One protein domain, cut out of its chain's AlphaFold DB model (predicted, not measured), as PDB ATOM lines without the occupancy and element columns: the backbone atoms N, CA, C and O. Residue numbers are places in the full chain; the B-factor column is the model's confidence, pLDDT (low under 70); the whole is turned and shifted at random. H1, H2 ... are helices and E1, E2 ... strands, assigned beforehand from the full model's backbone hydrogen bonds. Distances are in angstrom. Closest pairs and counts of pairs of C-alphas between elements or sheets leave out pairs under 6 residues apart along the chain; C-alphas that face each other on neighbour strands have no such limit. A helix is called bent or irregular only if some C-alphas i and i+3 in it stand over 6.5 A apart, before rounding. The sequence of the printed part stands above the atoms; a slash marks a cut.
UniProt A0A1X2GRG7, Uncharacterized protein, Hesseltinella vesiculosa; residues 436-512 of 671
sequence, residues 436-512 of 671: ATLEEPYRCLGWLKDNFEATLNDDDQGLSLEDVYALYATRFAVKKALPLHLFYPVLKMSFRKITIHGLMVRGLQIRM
ATOM      1  N   ALA A 436      55.604 -78.368 -17.977       92.75
ATOM      2  CA  ALA A 436      54.191 -78.002 -17.817       92.75
ATOM      3  C   ALA A 436      53.797 -76.653 -18.465       92.75
ATOM      4  O   ALA A 436      52.600 -76.399 -18.678       92.75
ATOM      5  N   THR A 437      54.788 -75.797 -18.734       93.06
ATOM      6  CA  THR A 437      54.632 -74.497 -19.409       93.06
ATOM      7  C   THR A 437      54.994 -74.536 -20.890       93.06
ATOM      8  O   THR A 437      54.622 -73.619 -21.616       93.06
ATOM      9  N   LEU A 438      55.666 -75.598 -21.342       94.06
ATOM     10  CA  LEU A 438      56.060 -75.754 -22.733       94.06
ATOM     11  C   LEU A 438      54.856 -76.118 -23.609       94.06
ATOM     12  O   LEU A 438      53.839 -76.657 -23.149       94.06
ATOM     13  N   GLU A 439      54.994 -75.828 -24.896       94.12
ATOM     14  CA  GLU A 439      54.078 -76.307 -25.922       94.12
ATOM     15  C   GLU A 439      54.418 -77.743 -26.330       94.12
ATOM     16  O   GLU A 439      55.490 -78.283 -26.033       94.12
ATOM     17  N   GLU A 440      53.473 -78.390 -27.002       94.06
ATOM     18  CA  GLU A 440      53.758 -79.656 -27.664       94.06
ATOM     19  C   GLU A 440      54.720 -79.435 -28.844       94.06
ATOM     20  O   GLU A 440      54.580 -78.432 -29.541       94.06
ATOM     21  N   PRO A 441      55.679 -80.342 -29.111       94.62
ATOM     22  CA  PRO A 441      55.862 -81.664 -28.495       94.62
ATOM     23  C   PRO A 441      56.751 -81.676 -27.236       94.62
ATOM     24  O   PRO A 441      56.896 -82.716 -26.591       94.62
ATOM     25  N   TYR A 442      57.363 -80.547 -26.866       96.06
ATOM     26  CA  TYR A 442      58.354 -80.483 -25.784       96.06
ATOM     27  C   TYR A 442      57.759 -80.747 -24.400       96.06
ATOM     28  O   TYR A 442      58.423 -81.325 -23.540       96.06
ATOM     29  N   ARG A 443      56.488 -80.393 -24.187       96.00
ATOM     30  CA  ARG A 443      55.753 -80.762 -22.971       96.00
ATOM     31  C   ARG A 443      55.631 -82.275 -22.803       96.00
ATOM     32  O   ARG A 443      55.870 -82.777 -21.706       96.00
ATOM     33  N   CYS A 444      55.272 -82.990 -23.872       96.56
ATOM     34  CA  CYS A 444      55.233 -84.451 -23.887       96.56
ATOM     35  C   CYS A 444      56.621 -85.050 -23.628       96.56
ATOM     36  O   CYS A 444      56.757 -85.885 -22.736       96.56
ATOM     37  N   LEU A 445      57.649 -84.559 -24.327       95.56
ATOM     38  CA  LEU A 445      59.038 -85.001 -24.164       95.56
ATOM     39  C   LEU A 445      59.534 -84.836 -22.718       95.56
ATOM     40  O   LEU A 445      60.066 -85.776 -22.131       95.56
ATOM     41  N   GLY A 446      59.324 -83.661 -22.116       96.06
ATOM     42  CA  GLY A 446      59.731 -83.399 -20.737       96.06
ATOM     43  C   GLY A 446      58.965 -84.238 -19.713       96.06
ATOM     44  O   GLY A 446      59.573 -84.760 -18.784       96.06
ATOM     45  N   TRP A 447      57.658 -84.448 -19.915       96.19
ATOM     46  CA  TRP A 447      56.863 -85.319 -19.047       96.19
ATOM     47  C   TRP A 447      57.305 -86.783 -19.124       96.19
ATOM     48  O   TRP A 447      57.428 -87.438 -18.091       96.19
ATOM     49  N   LEU A 448      57.560 -87.290 -20.335       95.38
ATOM     50  CA  LEU A 448      58.047 -88.651 -20.540       95.38
ATOM     51  C   LEU A 448      59.375 -88.867 -19.817       95.38
ATOM     52  O   LEU A 448      59.513 -89.836 -19.073       95.38
ATOM     53  N   LYS A 449      60.312 -87.929 -19.979       93.50
ATOM     54  CA  LYS A 449      61.611 -87.969 -19.311       93.50
ATOM     55  C   LYS A 449      61.465 -87.974 -17.783       93.50
ATOM     56  O   LYS A 449      61.943 -88.889 -17.128       93.50
ATOM     57  N   ASP A 450      60.698 -87.037 -17.228       94.69
ATOM     58  CA  ASP A 450      60.477 -86.901 -15.780       94.69
ATOM     59  C   ASP A 450      59.818 -88.137 -15.132       94.69
ATOM     60  O   ASP A 450      60.108 -88.472 -13.988       94.69
ATOM     61  N   ASN A 451      58.940 -88.844 -15.856       93.00
ATOM     62  CA  ASN A 451      58.136 -89.929 -15.279       93.00
ATOM     63  C   ASN A 451      58.656 -91.336 -15.597       93.00
ATOM     64  O   ASN A 451      58.338 -92.268 -14.859       93.00
ATOM     65  N   PHE A 452      59.429 -91.512 -16.673       90.94
ATOM     66  CA  PHE A 452      59.821 -92.846 -17.140       90.94
ATOM     67  C   PHE A 452      61.326 -93.033 -17.379       90.94
ATOM     68  O   PHE A 452      61.742 -94.178 -17.519       90.94
ATOM     69  N   GLU A 453      62.164 -91.985 -17.359       86.00
ATOM     70  CA  GLU A 453      63.623 -92.122 -17.571       86.00
ATOM     71  C   GLU A 453      64.282 -93.075 -16.561       86.00
ATOM     72  O   GLU A 453      65.169 -93.836 -16.932       86.00
ATOM     73  N   ALA A 454      63.812 -93.105 -15.309       81.62
ATOM     74  CA  ALA A 454      64.336 -94.018 -14.293       81.62
ATOM     75  C   ALA A 454      63.878 -95.476 -14.487       81.62
ATOM     76  O   ALA A 454      64.656 -96.398 -14.262       81.62
ATOM     77  N   THR A 455      62.624 -95.686 -14.897       75.06
ATOM     78  CA  THR A 455      62.002 -97.020 -15.004       75.06
ATOM     79  C   THR A 455      62.426 -97.758 -16.273       75.06
ATOM     80  O   THR A 455      62.425 -98.979 -16.307       75.06
ATOM     81  N   LEU A 456      62.784 -97.014 -17.320       69.31
ATOM     82  CA  LEU A 456      63.088 -97.554 -18.646       69.31
ATOM     83  C   LEU A 456      64.554 -97.927 -18.866       69.31
ATOM     84  O   LEU A 456      64.881 -98.473 -19.913       69.31
ATOM     85  N   ASN A 457      65.424 -97.631 -17.902       68.12
ATOM     86  CA  ASN A 457      66.806 -98.112 -17.916       68.12
ATOM     87  C   ASN A 457      66.926 -99.563 -17.419       68.12
ATOM     88  O   ASN A 457      68.028-100.105 -17.421       68.12
ATOM     89  N   ASP A 458      65.826-100.168 -16.959       76.31
ATOM     90  CA  ASP A 458      65.772-101.558 -16.513       76.31
ATOM     91  C   ASP A 458      65.198-102.408 -17.662       76.31
ATOM     92  O   ASP A 458      64.003-102.336 -17.963       76.31
ATOM     93  N   ASP A 459      66.063-103.170 -18.339       65.38
ATOM     94  CA  ASP A 459      65.788-103.833 -19.631       65.38
ATOM     95  C   ASP A 459      64.594-104.818 -19.602       65.38
ATOM     96  O   ASP A 459      64.047-105.179 -20.647       65.38
ATOM     97  N   ASP A 460      64.133-105.218 -18.413       66.94
ATOM     98  CA  ASP A 460      63.069-106.209 -18.224       66.94
ATOM     99  C   ASP A 460      61.650-105.617 -18.073       66.94
ATOM    100  O   ASP A 460      60.663-106.361 -18.133       66.94
ATOM    101  N   GLN A 461      61.490-104.297 -17.900       67.62
ATOM    102  CA  GLN A 461      60.169-103.680 -17.695       67.62
ATOM    103  C   GLN A 461      59.611-103.040 -18.971       67.62
ATOM    104  O   GLN A 461      59.675-101.831 -19.187       67.62
ATOM    105  N   GLY A 462      58.981-103.854 -19.819       74.19
ATOM    106  CA  GLY A 462      58.221-103.337 -20.958       74.19
ATOM    107  C   GLY A 462      56.980-102.552 -20.511       74.19
ATOM    108  O   GLY A 462      56.094-103.099 -19.853       74.19
ATOM    109  N   LEU A 463      56.883-101.278 -20.904       76.81
ATOM    110  CA  LEU A 463      55.698-100.441 -20.687       76.81
ATOM    111  C   LEU A 463      54.700-100.585 -21.843       76.81
ATOM    112  O   LEU A 463      55.084-100.666 -23.014       76.81
ATOM    113  N   SER A 464      53.406-100.583 -21.507       87.31
ATOM    114  CA  SER A 464      52.331-100.566 -22.500       87.31
ATOM    115  C   SER A 464      52.185 -99.178 -23.124       87.31
ATOM    116  O   SER A 464      52.019 -98.206 -22.384       87.31
ATOM    117  N   LEU A 465      52.189 -99.057 -24.461       90.12
ATOM    118  CA  LEU A 465      51.980 -97.753 -25.124       90.12
ATOM    119  C   LEU A 465      50.677 -97.092 -24.667       90.12
ATOM    120  O   LEU A 465      50.634 -95.883 -24.442       90.12
ATOM    121  N   GLU A 466      49.620 -97.893 -24.547       87.56
ATOM    122  CA  GLU A 466      48.296 -97.421 -24.156       87.56
ATOM    123  C   GLU A 466      48.287 -96.880 -22.733       87.56
ATOM    124  O   GLU A 466      47.679 -95.840 -22.500       87.56
ATOM    125  N   ASP A 467      49.001 -97.522 -21.808       90.62
ATOM    126  CA  ASP A 467      49.054 -97.077 -20.414       90.62
ATOM    127  C   ASP A 467      49.838 -95.771 -20.296       90.62
ATOM    128  O   ASP A 467      49.377 -94.820 -19.663       90.62
ATOM    129  N   VAL A 468      50.990 -95.679 -20.970       92.56
ATOM    130  CA  VAL A 468      51.801 -94.453 -20.983       92.56
ATOM    131  C   VAL A 468      51.012 -93.304 -21.624       92.56
ATOM    132  O   VAL A 468      50.974 -92.198 -21.079       92.56
ATOM    133  N   TYR A 469      50.314 -93.557 -22.736       95.31
ATOM    134  CA  TYR A 469      49.468 -92.551 -23.374       95.31
ATOM    135  C   TYR A 469      48.236 -92.195 -22.535       95.31
ATOM    136  O   TYR A 469      47.874 -91.025 -22.459       95.31
ATOM    137  N   ALA A 470      47.595 -93.158 -21.872       93.12
ATOM    138  CA  ALA A 470      46.450 -92.906 -21.004       93.12
ATOM    139  C   ALA A 470      46.847 -92.046 -19.800       93.12
ATOM    140  O   ALA A 470      46.119 -91.114 -19.449       93.12
ATOM    141  N   LEU A 471      48.016 -92.296 -19.205       94.44
ATOM    142  CA  LEU A 471      48.586 -91.466 -18.143       94.44
ATOM    143  C   LEU A 471      48.848 -90.039 -18.637       94.44
ATOM    144  O   LEU A 471      48.424 -89.073 -17.996       94.44
ATOM    145  N   TYR A 472      49.466 -89.908 -19.810       95.31
ATOM    146  CA  TYR A 472      49.724 -88.618 -20.443       95.31
ATOM    147  C   TYR A 472      48.422 -87.856 -20.741       95.31
ATOM    148  O   TYR A 472      48.240 -86.711 -20.321       95.31
ATOM    149  N   ALA A 473      47.470 -88.506 -21.409       94.69
ATOM    150  CA  ALA A 473      46.186 -87.931 -21.774       94.69
ATOM    151  C   ALA A 473      45.386 -87.529 -20.531       94.69
ATOM    152  O   ALA A 473      44.856 -86.424 -20.488       94.69
ATOM    153  N   THR A 474      45.361 -88.358 -19.484       94.56
ATOM    154  CA  THR A 474      44.687 -88.035 -18.215       94.56
ATOM    155  C   THR A 474      45.310 -86.807 -17.555       94.56
ATOM    156  O   THR A 474      44.598 -85.954 -17.023       94.56
ATOM    157  N   ARG A 475      46.638 -86.669 -17.621       93.19
ATOM    158  CA  ARG A 475      47.359 -85.539 -17.030       93.19
ATOM    159  C   ARG A 475      47.126 -84.227 -17.781       93.19
ATOM    160  O   ARG A 475      47.002 -83.183 -17.141       93.19
ATOM    161  N   PHE A 476      47.061 -84.273 -19.113       93.38
ATOM    162  CA  PHE A 476      47.034 -83.082 -19.970       93.38
ATOM    163  C   PHE A 476      45.731 -82.873 -20.751       93.38
ATOM    164  O   PHE A 476      45.664 -81.947 -21.561       93.38
ATOM    165  N   ALA A 477      44.675 -83.649 -20.480       84.19
ATOM    166  CA  ALA A 477      43.373 -83.544 -21.153       84.19
ATOM    167  C   ALA A 477      42.843 -82.102 -21.212       84.19
ATOM    168  O   ALA A 477      42.300 -81.676 -22.227       84.19
ATOM    169  N   VAL A 478      43.063 -81.322 -20.149       78.50
ATOM    170  CA  VAL A 478      42.592 -79.932 -20.033       78.50
ATOM    171  C   VAL A 478      43.341 -78.969 -20.968       78.50
ATOM    172  O   VAL A 478      42.776 -77.968 -21.396       78.50
ATOM    173  N   LYS A 479      44.602 -79.260 -21.318       76.38
ATOM    174  CA  LYS A 479      45.473 -78.392 -22.135       76.38
ATOM    175  C   LYS A 479      45.692 -78.921 -23.560       76.38
ATOM    176  O   LYS A 479      46.710 -78.587 -24.170       76.38
ATOM    177  N   LYS A 480      44.751 -79.728 -24.075       85.69
ATOM    178  CA  LYS A 480      44.828 -80.405 -25.381       85.69
ATOM    179  C   LYS A 480      46.071 -81.304 -25.454       85.69
ATOM    180  O   LYS A 480      47.113 -80.904 -25.966       85.69
ATOM    181  N   ALA A 481      45.956 -82.504 -24.885       90.12
ATOM    182  CA  ALA A 481      46.992 -83.530 -24.975       90.12
ATOM    183  C   ALA A 481      47.365 -83.811 -26.443       90.12
ATOM    184  O   ALA A 481      46.505 -83.766 -27.330       90.12
ATOM    185  N   LEU A 482      48.644 -84.099 -26.685       94.81
ATOM    186  CA  LEU A 482      49.152 -84.522 -27.986       94.81
ATOM    187  C   LEU A 482      48.393 -85.780 -28.461       94.81
ATOM    188  O   LEU A 482      48.249 -86.713 -27.672       94.81
ATOM    189  N   PRO A 483      47.888 -85.838 -29.708       92.25
ATOM    190  CA  PRO A 483      47.181 -87.013 -30.206       92.25
ATOM    191  C   PRO A 483      48.130 -88.213 -30.348       92.25
ATOM    192  O   PRO A 483      49.311 -88.042 -30.644       92.25
ATOM    193  N   LEU A 484      47.602 -89.433 -30.200       91.62
ATOM    194  CA  LEU A 484      48.388 -90.677 -30.149       91.62
ATOM    195  C   LEU A 484      49.395 -90.836 -31.308       91.62
ATOM    196  O   LEU A 484      50.531 -91.246 -31.081       91.62
ATOM    197  N   HIS A 485      49.006 -90.467 -32.533       87.00
ATOM    198  CA  HIS A 485      49.874 -90.565 -33.714       87.00
ATOM    199  C   HIS A 485      51.084 -89.612 -33.673       87.00
ATOM    200  O   HIS A 485      52.104 -89.915 -34.280       87.00
ATOM    201  N   LEU A 486      50.995 -88.494 -32.941       91.19
ATOM    202  CA  LEU A 486      52.121 -87.583 -32.690       91.19
ATOM    203  C   LEU A 486      52.858 -87.926 -31.391       91.19
ATOM    204  O   LEU A 486      54.055 -87.679 -31.280       91.19
ATOM    205  N   PHE A 487      52.171 -88.538 -30.424       94.62
ATOM    206  CA  PHE A 487      52.767 -89.015 -29.177       94.62
ATOM    207  C   PHE A 487      53.791 -90.126 -29.403       94.62
ATOM    208  O   PHE A 487      54.868 -90.092 -28.816       94.62
ATOM    209  N   TYR A 488      53.484 -91.090 -30.276       90.62
ATOM    210  CA  TYR A 488      54.378 -92.218 -30.539       90.62
ATOM    211  C   TYR A 488      55.769 -91.792 -31.061       90.62
ATOM    212  O   TYR A 488      56.766 -92.255 -30.503       90.62
ATOM    213  N   PRO A 489      55.893 -90.872 -32.040       88.06
ATOM    214  CA  PRO A 489      57.180 -90.286 -32.408       88.06
ATOM    215  C   PRO A 489      57.925 -89.649 -31.232       88.06
ATOM    216  O   PRO A 489      59.116 -89.896 -31.072       88.06
ATOM    217  N   VAL A 490      57.243 -88.875 -30.378       93.62
ATOM    218  CA  VAL A 490      57.877 -88.238 -29.209       93.62
ATOM    219  C   VAL A 490      58.378 -89.282 -28.219       93.62
ATOM    220  O   VAL A 490      59.507 -89.175 -27.746       93.62
ATOM    221  N   LEU A 491      57.601 -90.337 -27.971       92.19
ATOM    222  CA  LEU A 491      58.018 -91.468 -27.147       92.19
ATOM    223  C   LEU A 491      59.260 -92.163 -27.717       92.19
ATOM    224  O   LEU A 491      60.224 -92.388 -26.990       92.19
ATOM    225  N   LYS A 492      59.274 -92.431 -29.025       85.06
ATOM    226  CA  LYS A 492      60.406 -93.063 -29.718       85.06
ATOM    227  C   LYS A 492      61.663 -92.185 -29.720       85.06
ATOM    228  O   LYS A 492      62.770 -92.703 -29.637       85.06
ATOM    229  N   MET A 493      61.506 -90.863 -29.799       83.44
ATOM    230  CA  MET A 493      62.621 -89.917 -29.670       83.44
ATOM    231  C   MET A 493      63.144 -89.831 -28.234       83.44
ATOM    232  O   MET A 493      64.348 -89.692 -28.034       83.44
ATOM    233  N   SER A 494      62.245 -89.909 -27.248       84.94
ATOM    234  CA  SER A 494      62.586 -89.807 -25.823       84.94
ATOM    235  C   SER A 494      63.457 -90.974 -25.367       84.94
ATOM    236  O   SER A 494      64.313 -90.801 -24.504       84.94
ATOM    237  N   PHE A 495      63.257 -92.155 -25.957       85.50
ATOM    238  CA  PHE A 495      63.903 -93.370 -25.495       85.50
ATOM    239  C   PHE A 495      64.353 -94.253 -26.657       85.50
ATOM    240  O   PHE A 495      63.546 -94.809 -27.398       85.50
ATOM    241  N   ARG A 496      65.671 -94.420 -26.788       69.69
ATOM    242  CA  ARG A 496      66.282 -95.199 -27.877       69.69
ATOM    243  C   ARG A 496      66.189 -96.719 -27.676       69.69
ATOM    244  O   ARG A 496      66.350 -97.447 -28.647       69.69
ATOM    245  N   LYS A 497      65.933 -97.184 -26.443       69.38
ATOM    246  CA  LYS A 497      66.023 -98.601 -26.031       69.38
ATOM    247  C   LYS A 497      64.719 -99.187 -25.448       69.38
ATOM    248  O   LYS A 497      64.766-100.183 -24.745       69.38
ATOM    249  N   ILE A 498      63.537 -98.611 -25.710       67.69
ATOM    250  CA  ILE A 498      62.289 -99.200 -25.178       67.69
ATOM    251  C   ILE A 498      61.787-100.340 -26.057       67.69
ATOM    252  O   ILE A 498      61.478-100.150 -27.235       67.69
ATOM    253  N   THR A 499      61.534-101.481 -25.418       62.41
ATOM    254  CA  THR A 499      60.602-102.494 -25.916       62.41
ATOM    255  C   THR A 499      59.173-102.092 -25.544       62.41
ATOM    256  O   THR A 499      58.732-102.274 -24.408       62.41
ATOM    257  N   ILE A 500      58.444-101.485 -26.484       63.53
ATOM    258  CA  ILE A 500      57.061-101.058 -26.245       63.53
ATOM    259  C   ILE A 500      56.170-102.282 -26.436       63.53
ATOM    260  O   ILE A 500      56.003-102.803 -27.544       63.53
ATOM    261  N   HIS A 501      55.581-102.756 -25.345       58.31
ATOM    262  CA  HIS A 501      54.555-103.783 -25.416       58.31
ATOM    263  C   HIS A 501      53.205-103.126 -25.733       58.31
ATOM    264  O   HIS A 501      52.904-102.037 -25.272       58.31
ATOM    265  N   GLY A 502      52.369-103.756 -26.551       45.62
ATOM    266  CA  GLY A 502      50.969-103.347 -26.663       45.62
ATOM    267  C   GLY A 502      50.717-102.069 -27.461       45.62
ATOM    268  O   GLY A 502      50.001-101.184 -27.004       45.62
ATOM    269  N   LEU A 503      51.169-102.017 -28.715       40.03
ATOM    270  CA  LEU A 503      50.372-101.301 -29.716       40.03
ATOM    271  C   LEU A 503      49.085-102.117 -29.918       40.03
ATOM    272  O   LEU A 503      49.030-103.009 -30.754       40.03
ATOM    273  N   MET A 504      48.061-101.886 -29.094       35.41
ATOM    274  CA  MET A 504      46.728-102.452 -29.299       35.41
ATOM    275  C   MET A 504      45.942-101.576 -30.276       35.41
ATOM    276  O   MET A 504      44.916-100.985 -29.962       35.41
ATOM    277  N   VAL A 505      46.359-101.549 -31.545       35.75
ATOM    278  CA  VAL A 505      45.462-101.035 -32.590       35.75
ATOM    279  C   VAL A 505      44.331-102.055 -32.747       35.75
ATOM    280  O   VAL A 505      44.496-103.121 -33.336       35.75
ATOM    281  N   ARG A 506      43.172-101.756 -32.147       34.44
ATOM    282  CA  ARG A 506      41.938-102.567 -32.199       34.44
ATOM    283  C   ARG A 506      42.010-103.935 -31.496       34.44
ATOM    284  O   ARG A 506      41.301-104.869 -31.887       34.44
ATOM    285  N   GLY A 507      42.749-104.057 -30.392       30.23
ATOM    286  CA  GLY A 507      42.669-105.226 -29.498       30.23
ATOM    287  C   GLY A 507      43.589-106.408 -29.840       30.23
ATOM    288  O   GLY A 507      43.272-107.536 -29.470       30.23
ATOM    289  N   LEU A 508      44.686-106.167 -30.563       29.45
ATOM    290  CA  LEU A 508      45.772-107.122 -30.818       29.45
ATOM    291  C   LEU A 508      47.036-106.621 -30.120       29.45
ATOM    292  O   LEU A 508      47.491-105.528 -30.417       29.45
ATOM    293  N   GLN A 509      47.589-107.386 -29.179       32.94
ATOM    294  CA  GLN A 509      48.802-106.999 -28.457       32.94
ATOM    295  C   GLN A 509      50.008-107.095 -29.404       32.94
ATOM    296  O   GLN A 509      50.572-108.172 -29.583       32.94
ATOM    297  N   ILE A 510      50.404-105.985 -30.031       32.62
ATOM    298  CA  ILE A 510      51.640-105.931 -30.818       32.62
ATOM    299  C   ILE A 510      52.812-105.910 -29.834       32.62
ATOM    300  O   ILE A 510      52.998-104.947 -29.086       32.62
ATOM    301  N   ARG A 511      53.583-107.001 -29.791       31.00
ATOM    302  CA  ARG A 511      54.859-107.078 -29.071       31.00
ATOM    303  C   ARG A 511      55.941-106.559 -30.021       31.00
ATOM    304  O   ARG A 511      56.463-107.321 -30.825       31.00
ATOM    305  N   MET A 512      56.217-105.257 -29.984       32.12
ATOM    306  CA  MET A 512      57.308-104.668 -30.762       32.12
ATOM    307  C   MET A 512      58.593-104.808 -29.949       32.12
ATOM    308  O   MET A 512      58.892-103.998 -29.076       32.12
TER     309      MET A 512
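Overview. This is residues 436 to 512 of the 671 residues of an uncharacterized protein of Hesseltinella vesiculosa (UniProt A0A1X2GRG7). Three helices cross one another at wide angles, H1 and H2 running opposite ways and H3 reaching across one side of them from near the first part of H2 to H1, with a small two-strand hairpin, E1 and E2, at one end. The long unnamed stretch of residues 453 to 464 leads from H1 round to H2 at the hairpin's end of the domain. The printed part has 77 residues, with three named helices and two named strands in the order H1, H2, H3, E1, E2; the sheet E1 - E2 is antiparallel, and the class is mostly helix. It is compact, with a radius of gyration of the C-alphas of 12.2 A and spans of 33 by 29 by 17 A.

Along the chain. H1, residues 442 to 452, begins with C-alpha 442 at (58.354, -80.483, -25.784) and is 15.2 A long. H2, residues 465 to 479, is the longest helix, 20.6 A, and is irregular: C-alphas 475 and 478 are 7.9 A apart. H3, residues 484 to 494, is 14.9 A long and begins with C-alpha 484 at (48.388, -90.677, -30.149). E1, residues 500 to 503, measures 7.5 A; E2, residues 510 to 512, measures 5.8 A and ends with C-alpha 512 at (57.308, -104.668, -30.762).

Arrangement. H1 and H3 touch, the C-alphas of Leu 445 and Val 490 being their closest at 6.1 A, and run the same way at a steep tilt of 64 degrees. H1 and H2 are close but not clearly touching, with the closest C-alphas, those of Cys 444 and Tyr 472, 7.7 A apart; they run opposite ways at a steep tilt of 50 degrees. H2 and H3 are close but not clearly touching, with the closest C-alphas, those of Tyr 469 and Leu 484, 7.1 A apart; at 71 degrees they are only just about perpendicular. The closest C-alphas of H2 and E1, those of Leu 465 and Gly 502, are 5.9 A apart. E1 and E2 form a hairpin, antiparallel at 152 degrees, with N 502 and O 510 at 2.9 A and N 510 and O 503 at 3.4 A, within hydrogen-bond range. E2 is apart from H1, H2 and H3, and E1 is apart from H1. In H1 every O i to N i+4 pair is within hydrogen-bond range; in H2 9 of 11 are, and in H3 5 of 7.

Size, cuts and confidence. The two C-alphas farthest apart, those of Thr 437 and Leu 508, are 35.7 A apart. The printed part has no cut. The link from H1 to H2, 12 residues, is long; those from H2 to H3 and from H3 to E1 are tight, and that from E1 to E2 is short. The mean pLDDT of the printed part is 78.7; it is under 70 at residues 456 to 457, 459 to 461 and 496 to 512, with means of 52 for E1 and 32 for E2.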